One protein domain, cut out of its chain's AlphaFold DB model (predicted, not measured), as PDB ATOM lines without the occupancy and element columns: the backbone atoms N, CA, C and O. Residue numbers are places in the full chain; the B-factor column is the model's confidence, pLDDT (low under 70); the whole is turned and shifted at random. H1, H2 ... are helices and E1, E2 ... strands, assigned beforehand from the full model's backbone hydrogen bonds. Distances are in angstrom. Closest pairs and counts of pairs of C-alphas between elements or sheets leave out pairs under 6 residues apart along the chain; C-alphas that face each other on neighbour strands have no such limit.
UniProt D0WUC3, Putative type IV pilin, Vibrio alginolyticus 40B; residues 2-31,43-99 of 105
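AT A GLANCE: This is residues 2 to 31 and 43 to 99 of the 105 residues of the protein "Putative type IV pilin" of Vibrio alginolyticus 40B (UniProt D0WUC3). One long helix, H1, lies slantwise over one face of a twisted sheet of four antiparallel strands, and no named element covers the sheet's other face. H1 and the two long strands E3 and E4 make the length of an elongated body; the shorter strands E1 and E2 lie side by side along one side of E3. The printed part has 87 residues, with one named helix followed along the chain by four named strands, H1 E1 E2 E3 E4; the sheet's order is E1, E2, E3, E4, antiparallel throughout, and the class is mixed, helices and strands. The whole is only just loose, close to compact, with a radius of gyration of the C-alphas of 14.8 A, and the C-alphas span 47 by 25 by 19 A.

IN THESE COORDINATES: The printed part begins at Tyr 2, with C-alpha 2 at (192.637, 103.772, 196.799), which is also where H1 begins. H1 takes residues 2 to 28 and is 38.3 A long from first to last C-alpha, ending with C-alpha 28 at (182.240, 133.583, 218.557). Residues 29 to 31 follow, then comes the cut, and printing resumes at Ser 43. E1 takes residues 50 to 54 and is 13.8 A long. E2 takes residues 57 to 62 and is 16.4 A long. E3 takes residues 72 to 82 and measures 33.0 A from first to last C-alpha. E4 takes residues 88 to 98 and measures 32.1 A, ending with C-alpha 98 at (187.055, 141.844, 215.183).

HOW THE PARTS SIT: The four strands form a meander, each strand the antiparallel neighbour of the one before, with E1 and E4 as edge strands and E2 and E3 as inner strands. The hairpin of E1 and E2 has an angle of 166 degrees between its directions; N 52 and O 59 are within hydrogen-bond range at 2.8 A, and so are N 50 and O 61 at 2.9 A. E2 and E3, also a hairpin, stand at 158 degrees; the C-alphas of Trp 61 and Ile 77 face each other at 4.2 A, and N 78 and O 60 are within hydrogen-bond range at 2.7 A. In the hairpin of E3 and E4, at 165 degrees, facing C-alphas run from 72 and 98, 4.3 A apart, to 82 and 88, 4.5 A apart; N 77 and O 93 are within hydrogen-bond range at 2.8 A. E1 and E4 are apart. H1 is on this sheet, at a height over the sheet of 8.1 A, and the two make two layers, a helix on one face of a sheet. It lies over E2, E3 and E4 and runs slantwise to the strands, at 33 degrees to E3 on the local plane. Its pairs of C-alphas within 10 A of the sheet are made by its residues 9 to 28. The closest C-alphas of H1 and E3 are those of Ala 16 and Thr 79, at 5.7 A; those of H1 and E4 are Ala 16 and Val 91, at 6.6 A; those of H1 and E2 are Thr 20 and Val 59, at 7.2 A. In H1 every O i to N i+4 pair is within hydrogen-bond range.

THE WHOLE: The two C-alphas farthest apart are those of Tyr 2 and Gly 31, at 47.0 A. Residues 32 to 42 are not printed, and C-alphas 31 and 43 are 7.8 A apart across this cut, which falls in the link from H1 to E1. Of the links that are printed whole, E1 to E2 and E3 to E4 are tight, and E2 to E3, with 9 residues, is short. The mean pLDDT of the printed part is 83.6; residue 2, residues 29 to 31, residue 43 and residues 67 to 70 are under 70.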
ATOM      1  N   TYR A   2     192.733 102.308 197.034       63.53
ATOM      2  CA  TYR A   2     192.637 103.772 196.799       63.53
ATOM      3  C   TYR A   2     191.295 104.383 197.260       63.53
ATOM      4  O   TYR A   2     191.289 105.352 198.012       63.53
ATOM      5  N   LEU A   3     190.169 103.759 196.894       71.62
ATOM      6  CA  LEU A   3     188.822 104.208 197.290       71.62
ATOM      7  C   LEU A   3     188.602 104.181 198.808       71.62
ATOM      8  O   LEU A   3     187.986 105.086 199.359       71.62
ATOM      9  N   GLU A   4     189.127 103.166 199.495       70.12
ATOM     10  CA  GLU A   4     189.057 103.067 200.960       70.12
ATOM     11  C   GLU A   4     189.828 104.201 201.641       70.12
ATOM     12  O   GLU A   4     189.346 104.754 202.624       70.12
ATOM     13  N   ARG A   5     190.978 104.600 201.081       73.25
ATOM     14  CA  ARG A   5     191.786 105.709 201.600       73.25
ATOM     15  C   ARG A   5     191.098 107.058 201.411       73.25
ATOM     16  O   ARG A   5     191.061 107.853 202.342       73.25
ATOM     17  N   GLU A   6     190.532 107.315 200.233       79.75
ATOM     18  CA  GLU A   6     189.767 108.550 199.997       79.75
ATOM     19  C   GLU A   6     188.501 108.606 200.858       79.75
ATOM     20  O   GLU A   6     188.158 109.662 201.385       79.75
ATOM     21  N   SER A   7     187.847 107.459 201.065       81.50
ATOM     22  CA  SER A   7     186.664 107.364 201.923       81.50
ATOM     23  C   SER A   7     187.003 107.621 203.393       81.50
ATOM     24  O   SER A   7     186.315 108.397 204.051       81.50
ATOM     25  N   GLU A   8     188.076 107.018 203.919       83.38
ATOM     26  CA  GLU A   8     188.521 107.266 205.294       83.38
ATOM     27  C   GLU A   8     188.966 108.719 205.488       83.38
ATOM     28  O   GLU A   8     188.555 109.356 206.459       83.38
ATOM     29  N   TYR A   9     189.728 109.271 204.541       84.75
ATOM     30  CA  TYR A   9     190.111 110.678 204.570       84.75
ATOM     31  C   TYR A   9     188.882 111.593 204.596       84.75
ATOM     32  O   TYR A   9     188.832 112.509 205.415       84.75
ATOM     33  N   ALA A  10     187.874 111.341 203.756       87.56
ATOM     34  CA  ALA A  10     186.655 112.145 203.717       87.56
ATOM     35  C   ALA A  10     185.898 112.107 205.054       87.56
ATOM     36  O   ALA A  10     185.528 113.156 205.577       87.56
ATOM     37  N   ILE A  11     185.727 110.920 205.646       88.81
ATOM     38  CA  ILE A  11     185.062 110.758 206.947       88.81
ATOM     39  C   ILE A  11     185.830 111.507 208.040       88.81
ATOM     40  O   ILE A  11     185.244 112.308 208.772       88.81
ATOM     41  N   LYS A  12     187.150 111.299 208.127       89.44
ATOM     42  CA  LYS A  12     187.979 111.943 209.151       89.44
ATOM     43  C   LYS A  12     188.061 113.457 208.971       89.44
ATOM     44  O   LYS A  12     188.096 114.173 209.967       89.44
ATOM     45  N   SER A  13     188.041 113.932 207.726       85.25
ATOM     46  CA  SER A  13     188.029 115.361 207.406       85.25
ATOM     47  C   SER A  13     186.740 116.034 207.864       85.25
ATOM     48  O   SER A  13     186.801 117.146 208.371       85.25
ATOM     49  N   ILE A  14     185.582 115.373 207.743       91.06
ATOM     50  CA  ILE A  14     184.306 115.908 208.247       91.06
ATOM     51  C   ILE A  14     184.345 116.050 209.774       91.06
ATOM     52  O   ILE A  14     183.916 117.070 210.310       91.06
ATOM     53  N   GLU A  15     184.893 115.065 210.488       91.00
ATOM     54  CA  GLU A  15     185.033 115.151 211.945       91.00
ATOM     55  C   GLU A  15     186.021 116.249 212.360       91.00
ATOM     56  O   GLU A  15     185.712 117.058 213.238       91.00
ATOM     57  N   ALA A  16     187.168 116.336 211.681       87.12
ATOM     58  CA  ALA A  16     188.153 117.389 211.898       87.12
ATOM     59  C   ALA A  16     187.568 118.787 211.633       87.12
ATOM     60  O   ALA A  16     187.806 119.713 212.410       87.12
ATOM     61  N   LEU A  17     186.763 118.939 210.576       90.50
ATOM     62  CA  LEU A  17     186.037 120.174 210.281       90.50
ATOM     63  C   LEU A  17     185.072 120.521 211.410       90.50
ATOM     64  O   LEU A  17     185.144 121.631 211.924       90.50
ATOM     65  N   ARG A  18     184.274 119.562 211.887       90.81
ATOM     66  CA  ARG A  18     183.349 119.790 213.003       90.81
ATOM     67  C   ARG A  18     184.071 120.248 214.275       90.81
ATOM     68  O   ARG A  18     183.600 121.146 214.962       90.81
ATOM     69  N   LEU A  19     185.217 119.646 214.607       88.38
ATOM     70  CA  LEU A  19     186.030 120.064 215.758       88.38
ATOM     71  C   LEU A  19     186.568 121.490 215.583       88.38
ATOM     72  O   LEU A  19     186.523 122.300 216.507       88.38
ATOM     73  N   THR A  20     187.018 121.801 214.371       84.38
ATOM     74  CA  THR A  20     187.495 123.132 213.992       84.38
ATOM     75  C   THR A  20     186.378 124.177 214.092       84.38
ATOM     76  O   THR A  20     186.593 125.273 214.610       84.38
ATOM     77  N   GLU A  21     185.170 123.834 213.644       87.12
ATOM     78  CA  GLU A  21     183.978 124.681 213.717       87.12
ATOM     79  C   GLU A  21     183.517 124.902 215.157       87.12
ATOM     80  O   GLU A  21     183.237 126.038 215.521       87.12
ATOM     81  N   ASN A  22     183.524 123.870 216.005       86.81
ATOM     82  CA  ASN A  22     183.212 124.014 217.430       86.81
ATOM     83  C   ASN A  22     184.181 124.983 218.127       86.81
ATOM     84  O   ASN A  22     183.764 125.833 218.914       86.81
ATOM     85  N   GLN A  23     185.480 124.888 217.819       84.44
ATOM     86  CA  GLN A  23     186.482 125.808 218.358       84.44
ATOM     87  C   GLN A  23     186.249 127.243 217.858       84.44
ATOM     88  O   GLN A  23     186.362 128.202 218.626       84.44
ATOM     89  N   LEU A  24     185.886 127.399 216.583       83.81
ATOM     90  CA  LEU A  24     185.507 128.691 216.020       83.81
ATOM     91  C   LEU A  24     184.245 129.263 216.680       83.81
ATOM     92  O   LEU A  24     184.194 130.459 216.964       83.81
ATOM     93  N   GLU A  25     183.237 128.431 216.918       83.75
ATOM     94  CA  GLU A  25     181.995 128.827 217.572       83.75
ATOM     95  C   GLU A  25     182.263 129.324 218.994       83.75
ATOM     96  O   GLU A  25     181.780 130.399 219.346       83.75
ATOM     97  N   TRP A  26     183.128 128.644 219.754       80.50
ATOM     98  CA  TRP A  26     183.554 129.101 221.080       80.50
ATOM     99  C   TRP A  26     184.193 130.498 221.043       80.50
ATOM    100  O   TRP A  26     183.854 131.354 221.862       80.50
ATOM    101  N   PHE A  27     185.049 130.791 220.051       77.00
ATOM    102  CA  PHE A  27     185.587 132.149 219.867       77.00
ATOM    103  C   PHE A  27     184.508 133.185 219.501       77.00
ATOM    104  O   PHE A  27     184.705 134.391 219.682       77.00
ATOM    105  N   ARG A  28     183.371 132.737 218.954       74.62
ATOM    106  CA  ARG A  28     182.240 133.583 218.557       74.62
ATOM    107  C   ARG A  28     181.182 133.753 219.648       74.62
ATOM    108  O   ARG A  28     180.445 134.729 219.545       74.62
ATOM    109  N   THR A  29     181.129 132.919 220.694       67.81
ATOM    110  CA  THR A  29     180.159 132.996 221.820       67.81
ATOM    111  C   THR A  29     180.399 134.186 222.772       67.81
ATOM    112  O   THR A  29     180.228 134.113 223.987       67.81
ATOM    113  N   ARG A  30     180.813 135.326 222.229       64.19
ATOM    114  CA  ARG A  30     181.099 136.550 222.973       64.19
ATOM    115  C   ARG A  30     179.826 137.054 223.664       64.19
ATOM    116  O   ARG A  30     178.769 137.103 223.045       64.19
ATOM    117  N   GLY A  31     179.940 137.475 224.924       50.06
ATOM    118  CA  GLY A  31     178.890 138.234 225.618       50.06
ATOM    119  C   GLY A  31     177.995 137.459 226.588       50.06
ATOM    120  O   GLY A  31     177.210 138.093 227.291       50.06
ATOM    121  N   SER A  43     186.394 135.831 226.144       68.81
ATOM    122  CA  SER A  43     186.623 137.274 226.001       68.81
ATOM    123  C   SER A  43     187.615 137.524 224.860       68.81
ATOM    124  O   SER A  43     188.592 136.788 224.714       68.81
ATOM    125  N   PHE A  44     187.412 138.581 224.065       70.00
ATOM    126  CA  PHE A  44     188.310 138.934 222.955       70.00
ATOM    127  C   PHE A  44     189.776 139.059 223.408       70.00
ATOM    128  O   PHE A  44     190.693 138.623 222.705       70.00
ATOM    129  N   ALA A  45     190.003 139.598 224.610       71.56
ATOM    130  CA  ALA A  45     191.331 139.698 225.210       71.56
ATOM    131  C   ALA A  45     191.951 138.316 225.494       71.56
ATOM    132  O   ALA A  45     193.146 138.136 225.274       71.56
ATOM    133  N   SER A  46     191.131 137.340 225.886       74.38
ATOM    134  CA  SER A  46     191.537 135.981 226.265       74.38
ATOM    135  C   SER A  46     191.789 135.043 225.080       74.38
ATOM    136  O   SER A  46     192.279 133.937 225.279       74.38
ATOM    137  N   ILE A  47     191.480 135.459 223.845       78.56
ATOM    138  CA  ILE A  47     191.807 134.691 222.636       78.56
ATOM    139  C   ILE A  47     193.330 134.699 222.437       78.56
ATOM    140  O   ILE A  47     193.898 135.716 222.024       78.56
ATOM    141  N   VAL A  48     193.976 133.571 222.723       82.31
ATOM    142  CA  VAL A  48     195.425 133.346 222.604       82.31
ATOM    143  C   VAL A  48     195.700 132.001 221.932       82.31
ATOM    144  O   VAL A  48     194.815 131.146 221.901       82.31
ATOM    145  N   THR A  49     196.913 131.816 221.404       88.62
ATOM    146  CA  THR A  49     197.375 130.537 220.841       88.62
ATOM    147  C   THR A  49     197.233 129.405 221.861       88.62
ATOM    148  O   THR A  49     197.484 129.598 223.052       88.62
ATOM    149  N   GLY A  50     196.828 128.225 221.400       89.56
ATOM    150  CA  GLY A  50     196.615 127.067 222.259       89.56
ATOM    151  C   GLY A  50     196.363 125.782 221.482       89.56
ATOM    152  O   GLY A  50     196.415 125.750 220.252       89.56
ATOM    153  N   SER A  51     196.099 124.711 222.225       90.44
ATOM    154  CA  SER A  51     195.845 123.384 221.671       90.44
ATOM    155  C   SER A  51     194.914 122.574 222.565       90.44
ATOM    156  O   SER A  51     194.925 122.730 223.789       90.44
ATOM    157  N   SER A  52     194.176 121.640 221.978       88.56
ATOM    158  CA  SER A  52     193.392 120.628 222.676       88.56
ATOM    159  C   SER A  52     193.498 119.278 221.963       88.56
ATOM    160  O   SER A  52     193.714 119.201 220.756       88.56
ATOM    161  N   ALA A  53     193.358 118.191 222.718       89.81
ATOM    162  CA  ALA A  53     193.321 116.840 222.173       89.81
ATOM    163  C   ALA A  53     191.925 116.252 222.380       89.81
ATOM    164  O   ALA A  53     191.372 116.327 223.478       89.81
ATOM    165  N   THR A  54     191.350 115.673 221.328       86.12
ATOM    166  CA  THR A  54     190.044 115.005 221.370       86.12
ATOM    167  C   THR A  54     190.136 113.678 220.626       86.12
ATOM    168  O   THR A  54     190.129 113.631 219.397       86.12
ATOM    169  N   GLY A  55     190.234 112.577 221.374       88.94
ATOM    170  CA  GLY A  55     190.390 111.244 220.792       88.94
ATOM    171  C   GLY A  55     191.685 111.123 219.984       88.94
ATOM    172  O   GLY A  55     192.769 111.321 220.524       88.94
ATOM    173  N   ALA A  56     191.563 110.793 218.696       90.25
ATOM    174  CA  ALA A  56     192.694 110.681 217.767       90.25
ATOM    175  C   ALA A  56     193.098 112.018 217.115       90.25
ATOM    176  O   ALA A  56     194.018 112.045 216.296       90.25
ATOM    177  N   TYR A  57     192.394 113.105 217.440       92.19
ATOM    178  CA  TYR A  57     192.598 114.415 216.842       92.19
ATOM    179  C   TYR A  57     193.327 115.348 217.801       92.19
ATOM    180  O   TYR A  57     193.024 115.404 218.995       92.19
ATOM    181  N   THR A  58     194.244 116.129 217.246       93.31
ATOM    182  CA  THR A  58     194.854 117.281 217.909       93.31
ATOM    183  C   THR A  58     194.360 118.537 217.212       93.31
ATOM    184  O   THR A  58     194.496 118.654 215.998       93.31
ATOM    185  N   VAL A  59     193.755 119.449 217.963       90.88
ATOM    186  CA  VAL A  59     193.287 120.748 217.481       90.88
ATOM    187  C   VAL A  59     194.239 121.802 218.019       90.88
ATOM    188  O   VAL A  59     194.393 121.945 219.226       90.88
ATOM    189  N   GLU A  60     194.869 122.555 217.137       92.62
ATOM    190  CA  GLU A  60     195.780 123.644 217.473       92.62
ATOM    191  C   GLU A  60     195.220 124.931 216.887       92.62
ATOM    192  O   GLU A  60     194.703 124.938 215.772       92.62
ATOM    193  N   TRP A  61     195.303 126.035 217.617       92.56
ATOM    194  CA  TRP A  61     194.944 127.342 217.084       92.56
ATOM    195  C   TRP A  61     196.051 128.344 217.356       92.56
ATOM    196  O   TRP A  61     196.500 128.503 218.488       92.56
ATOM    197  N   ASP A  62     196.458 129.047 216.307       92.19
ATOM    198  CA  ASP A  62     197.434 130.123 216.368       92.19
ATOM    199  C   ASP A  62     196.753 131.482 216.216       92.19
ATOM    200  O   ASP A  62     195.901 131.685 215.344       92.19
ATOM    201  N   VAL A  63     197.136 132.414 217.086       88.94
ATOM    202  CA  VAL A  63     196.660 133.795 217.105       88.94
ATOM    203  C   VAL A  63     197.879 134.697 216.916       88.94
ATOM    204  O   VAL A  63     198.446 135.184 217.901       88.94
ATOM    205  N   PRO A  64     198.327 134.911 215.666       87.62
ATOM    206  CA  PRO A  64     199.505 135.717 215.402       87.62
ATOM    207  C   PRO A  64     199.304 137.160 215.888       87.62
ATOM    208  O   PRO A  64     198.170 137.660 215.931       87.62
ATOM    209  N   PRO A  65     200.398 137.863 216.231       79.44
ATOM    210  CA  PRO A  65     200.322 139.252 216.659       79.44
ATOM    211  C   PRO A  65     199.644 140.115 215.586       79.44
ATOM    212  O   PRO A  65     199.877 139.946 214.387       79.44
ATOM    213  N   ALA A  66     198.790 141.041 216.027       75.75
ATOM    214  CA  ALA A  66     198.022 141.891 215.126       75.75
ATOM    215  C   ALA A  66     198.954 142.743 214.247       75.75
ATOM    216  O   ALA A  66     199.811 143.465 214.750       75.75
ATOM    217  N   THR A  67     198.764 142.672 212.929       65.94
ATOM    218  CA  THR A  67     199.589 143.383 211.939       65.94
ATOM    219  C   THR A  67     199.072 144.777 211.593       65.94
ATOM    220  O   THR A  67     199.844 145.593 211.100       65.94
ATOM    221  N   VAL A  68     197.783 145.058 211.826       62.09
ATOM    222  CA  VAL A  68     197.132 146.312 211.398       62.09
ATOM    223  C   VAL A  68     196.514 147.069 212.579       62.09
ATOM    224  O   VAL A  68     196.856 148.226 212.795       62.09
ATOM    225  N   SER A  69     195.665 146.412 213.382       64.38
ATOM    226  CA  SER A  69     195.004 147.000 214.560       64.38
ATOM    227  C   SER A  69     194.772 145.928 215.629       64.38
ATOM    228  O   SER A  69     194.311 144.837 215.300       64.38
ATOM    229  N   GLY A  70     195.018 146.228 216.912       68.81
ATOM    230  CA  GLY A  70     194.768 145.295 218.031       68.81
ATOM    231  C   GLY A  70     193.297 144.878 218.200       68.81
ATOM    232  O   GLY A  70     192.998 143.932 218.921       68.81
ATOM    233  N   SER A  71     192.394 145.557 217.491       74.25
ATOM    234  CA  SER A  71     190.965 145.271 217.396       74.25
ATOM    235  C   SER A  71     190.607 144.191 216.370       74.25
ATOM    236  O   SER A  71     189.426 143.919 216.190       74.25
ATOM    237  N   LEU A  72     191.572 143.565 215.688       80.88
ATOM    238  CA  LEU A  72     191.339 142.441 214.779       80.88
ATOM    239  C   LEU A  72     192.345 141.327 215.072       80.88
ATOM    240  O   LEU A  72     193.552 141.514 214.924       80.88
ATOM    241  N   LYS A  73     191.851 140.150 215.455       84.56
ATOM    242  CA  LYS A  73     192.667 138.947 215.642       84.56
ATOM    243  C   LYS A  73     192.488 138.024 214.449       84.56
ATOM    244  O   LYS A  73     191.368 137.640 214.123       84.56
ATOM    245  N   THR A  74     193.588 137.658 213.802       87.81
ATOM    246  CA  THR A  74     193.589 136.520 212.875       87.81
ATOM    247  C   THR A  74     193.717 135.253 213.704       87.81
ATOM    248  O   THR A  74     194.503 135.233 214.643       87.81
ATOM    249  N   ILE A  75     192.942 134.221 213.381       88.44
ATOM    250  CA  ILE A  75     193.011 132.919 214.046       88.44
ATOM    251  C   ILE A  75     193.172 131.848 212.974       88.44
ATOM    252  O   ILE A  75     192.420 131.822 211.995       88.44
ATOM    253  N   ILE A  76     194.159 130.981 213.156       92.56
ATOM    254  CA  ILE A  76     194.446 129.851 212.275       92.56
ATOM    255  C   ILE A  76     194.253 128.586 213.099       92.56
ATOM    256  O   ILE A  76     195.058 128.306 213.974       92.56
ATOM    257  N   ILE A  77     193.189 127.836 212.833       91.94
ATOM    258  CA  ILE A  77     192.872 126.589 213.530       91.94
ATOM    259  C   ILE A  77     193.272 125.428 212.623       91.94
ATOM    260  O   ILE A  77     192.838 125.365 211.474       91.94
ATOM    261  N   THR A  78     194.096 124.519 213.126       94.31
ATOM    262  CA  THR A  78     194.552 123.318 212.429       94.31
ATOM    263  C   THR A  78     194.147 122.099 213.245       94.31
ATOM    264  O   THR A  78     194.515 121.986 214.409       94.31
ATOM    265  N   THR A  79     193.393 121.189 212.637       93.81
ATOM    266  CA  THR A  79     193.039 119.906 213.249       93.81
ATOM    267  C   THR A  79     193.766 118.787 212.526       93.81
ATOM    268  O   THR A  79     193.605 118.628 211.316       93.81
ATOM    269  N   SER A  80     194.534 118.007 213.275       95.06
ATOM    270  CA  SER A  80     195.467 117.000 212.774       95.06
ATOM    271  C   SER A  80     195.142 115.622 213.345       95.06
ATOM    272  O   SER A  80     194.738 115.507 214.502       95.06
ATOM    273  N   TRP A  81     195.338 114.567 212.557       94.69
ATOM    274  CA  TRP A  81     195.187 113.174 212.991       94.69
ATOM    275  C   TRP A  81     196.171 112.262 212.266       94.69
ATOM    276  O   TRP A  81     196.664 112.592 211.190       94.69
ATOM    277  N   GLU A  82     196.417 111.078 212.822       93.00
ATOM    278  CA  GLU A  82     197.185 110.032 212.146       93.00
ATOM    279  C   GLU A  82     196.255 109.096 211.347       93.00
ATOM    280  O   GLU A  82     195.213 108.619 211.825       93.00
ATOM    281  N   ASP A  83     196.593 108.878 210.080       86.38
ATOM    282  CA  ASP A  83     195.976 107.871 209.221       86.38
ATOM    283  C   ASP A  83     196.443 106.453 209.603       86.38
ATOM    284  O   ASP A  83     197.478 106.284 210.244       86.38
ATOM    285  N   ARG A  84     195.729 105.403 209.175       80.06
ATOM    286  CA  ARG A  84     196.116 104.002 209.445       80.06
ATOM    287  C   ARG A  84     197.507 103.625 208.936       80.06
ATOM    288  O   ARG A  84     198.060 102.624 209.385       80.06
ATOM    289  N   MET A  85     198.067 104.392 208.002       83.44
ATOM    290  CA  MET A  85     199.430 104.207 207.499       83.44
ATOM    291  C   MET A  85     200.505 104.955 208.311       83.44
ATOM    292  O   MET A  85     201.662 104.967 207.893       83.44
ATOM    293  N   GLY A  86     200.150 105.601 209.428       84.75
ATOM    294  CA  GLY A  86     201.080 106.394 210.239       84.75
ATOM    295  C   GLY A  86     201.391 107.775 209.651       84.75
ATOM    296  O   GLY A  86     202.408 108.375 209.984       84.75
ATOM    297  N   GLN A  87     200.566 108.269 208.719       89.19
ATOM    298  CA  GLN A  87     200.751 109.589 208.108       89.19
ATOM    299  C   GLN A  87     199.862 110.621 208.793       89.19
ATOM    300  O   GLN A  87     198.649 110.430 208.876       89.19
ATOM    301  N   THR A  88     200.445 111.736 209.225       93.06
ATOM    302  CA  THR A  88     199.671 112.863 209.747       93.06
ATOM    303  C   THR A  88     198.929 113.560 208.612       93.06
ATOM    304  O   THR A  88     199.532 114.020 207.645       93.06
ATOM    305  N   GLN A  89     197.613 113.637 208.745       93.69
ATOM    306  CA  GLN A  89     196.720 114.415 207.897       93.69
ATOM    307  C   GLN A  89     196.174 115.587 208.706       93.69
ATOM    308  O   GLN A  89     196.091 115.513 209.934       93.69
ATOM    309  N   SER A  90     195.800 116.670 208.032       93.50
ATOM    310  CA  SER A  90     195.304 117.865 208.709       93.50
ATOM    311  C   SER A  90     194.328 118.657 207.860       93.50
ATOM    312  O   SER A  90     194.476 118.738 206.640       93.50
ATOM    313  N   VAL A  91     193.396 119.328 208.527       92.81
ATOM    314  CA  VAL A  91     192.523 120.343 207.938       92.81
ATOM    315  C   VAL A  91     192.774 121.668 208.643       92.81
ATOM    316  O   VAL A  91     192.934 121.703 209.862       92.81
ATOM    317  N   GLN A  92     192.803 122.759 207.879       92.75
ATOM    318  CA  GLN A  92     193.036 124.100 208.401       92.75
ATOM    319  C   GLN A  92     191.878 125.037 208.064       92.75
ATOM    320  O   GLN A  92     191.424 125.104 206.921       92.75
ATOM    321  N   LEU A  93     191.456 125.814 209.057       91.00
ATOM    322  CA  LEU A  93     190.527 126.923 208.917       91.00
ATOM    323  C   LEU A  93     191.212 128.217 209.345       91.00
ATOM    324  O   LEU A  93     191.762 128.319 210.440       91.00
ATOM    325  N   LYS A  94     191.132 129.236 208.494       90.00
ATOM    326  CA  LYS A  94     191.620 130.581 208.797       90.00
ATOM    327  C   LYS A  94     190.446 131.537 208.906       90.00
ATOM    328  O   LYS A  94     189.600 131.594 208.018       90.00
ATOM    329  N   THR A  95     190.417 132.321 209.974       86.81
ATOM    330  CA  THR A  95     189.378 133.322 210.198       86.81
ATOM    331  C   THR A  95     189.956 134.605 210.784       86.81
ATOM    332  O   THR A  95     191.111 134.654 211.210       86.81
ATOM    333  N   MET A  96     189.137 135.649 210.817       85.50
ATOM    334  CA  MET A  96     189.440 136.900 211.495       85.50
ATOM    335  C   MET A  96     188.275 137.259 212.414       85.50
ATOM    336  O   MET A  96     187.114 137.144 212.028       85.50
ATOM    337  N   ILE A  97     188.595 137.684 213.631       80.56
ATOM    338  CA  ILE A  97     187.634 138.094 214.650       80.56
ATOM    339  C   ILE A  97     187.937 139.540 215.023       80.56
ATOM    340  O   ILE A  97     189.021 139.841 215.520       80.56
ATOM    341  N   SER A  98     186.985 140.435 214.775       80.19
ATOM    342  CA  SER A  98     187.055 141.844 215.183       80.19
ATOM    343  C   SER A  98     186.612 142.003 216.635       80.19
ATOM    344  O   SER A  98     185.663 141.344 217.037       80.19
ATOM    345  N   GLN A  99     187.226 142.893 217.411       72.25
ATOM    346  CA  GLN A  99     186.801 143.266 218.764       72.25
ATOM    347  C   GLN A  99     185.399 143.880 218.757       72.25
ATOM    348  O   GLN A  99     184.597 143.587 219.637       72.25
TER     349      GLN A  99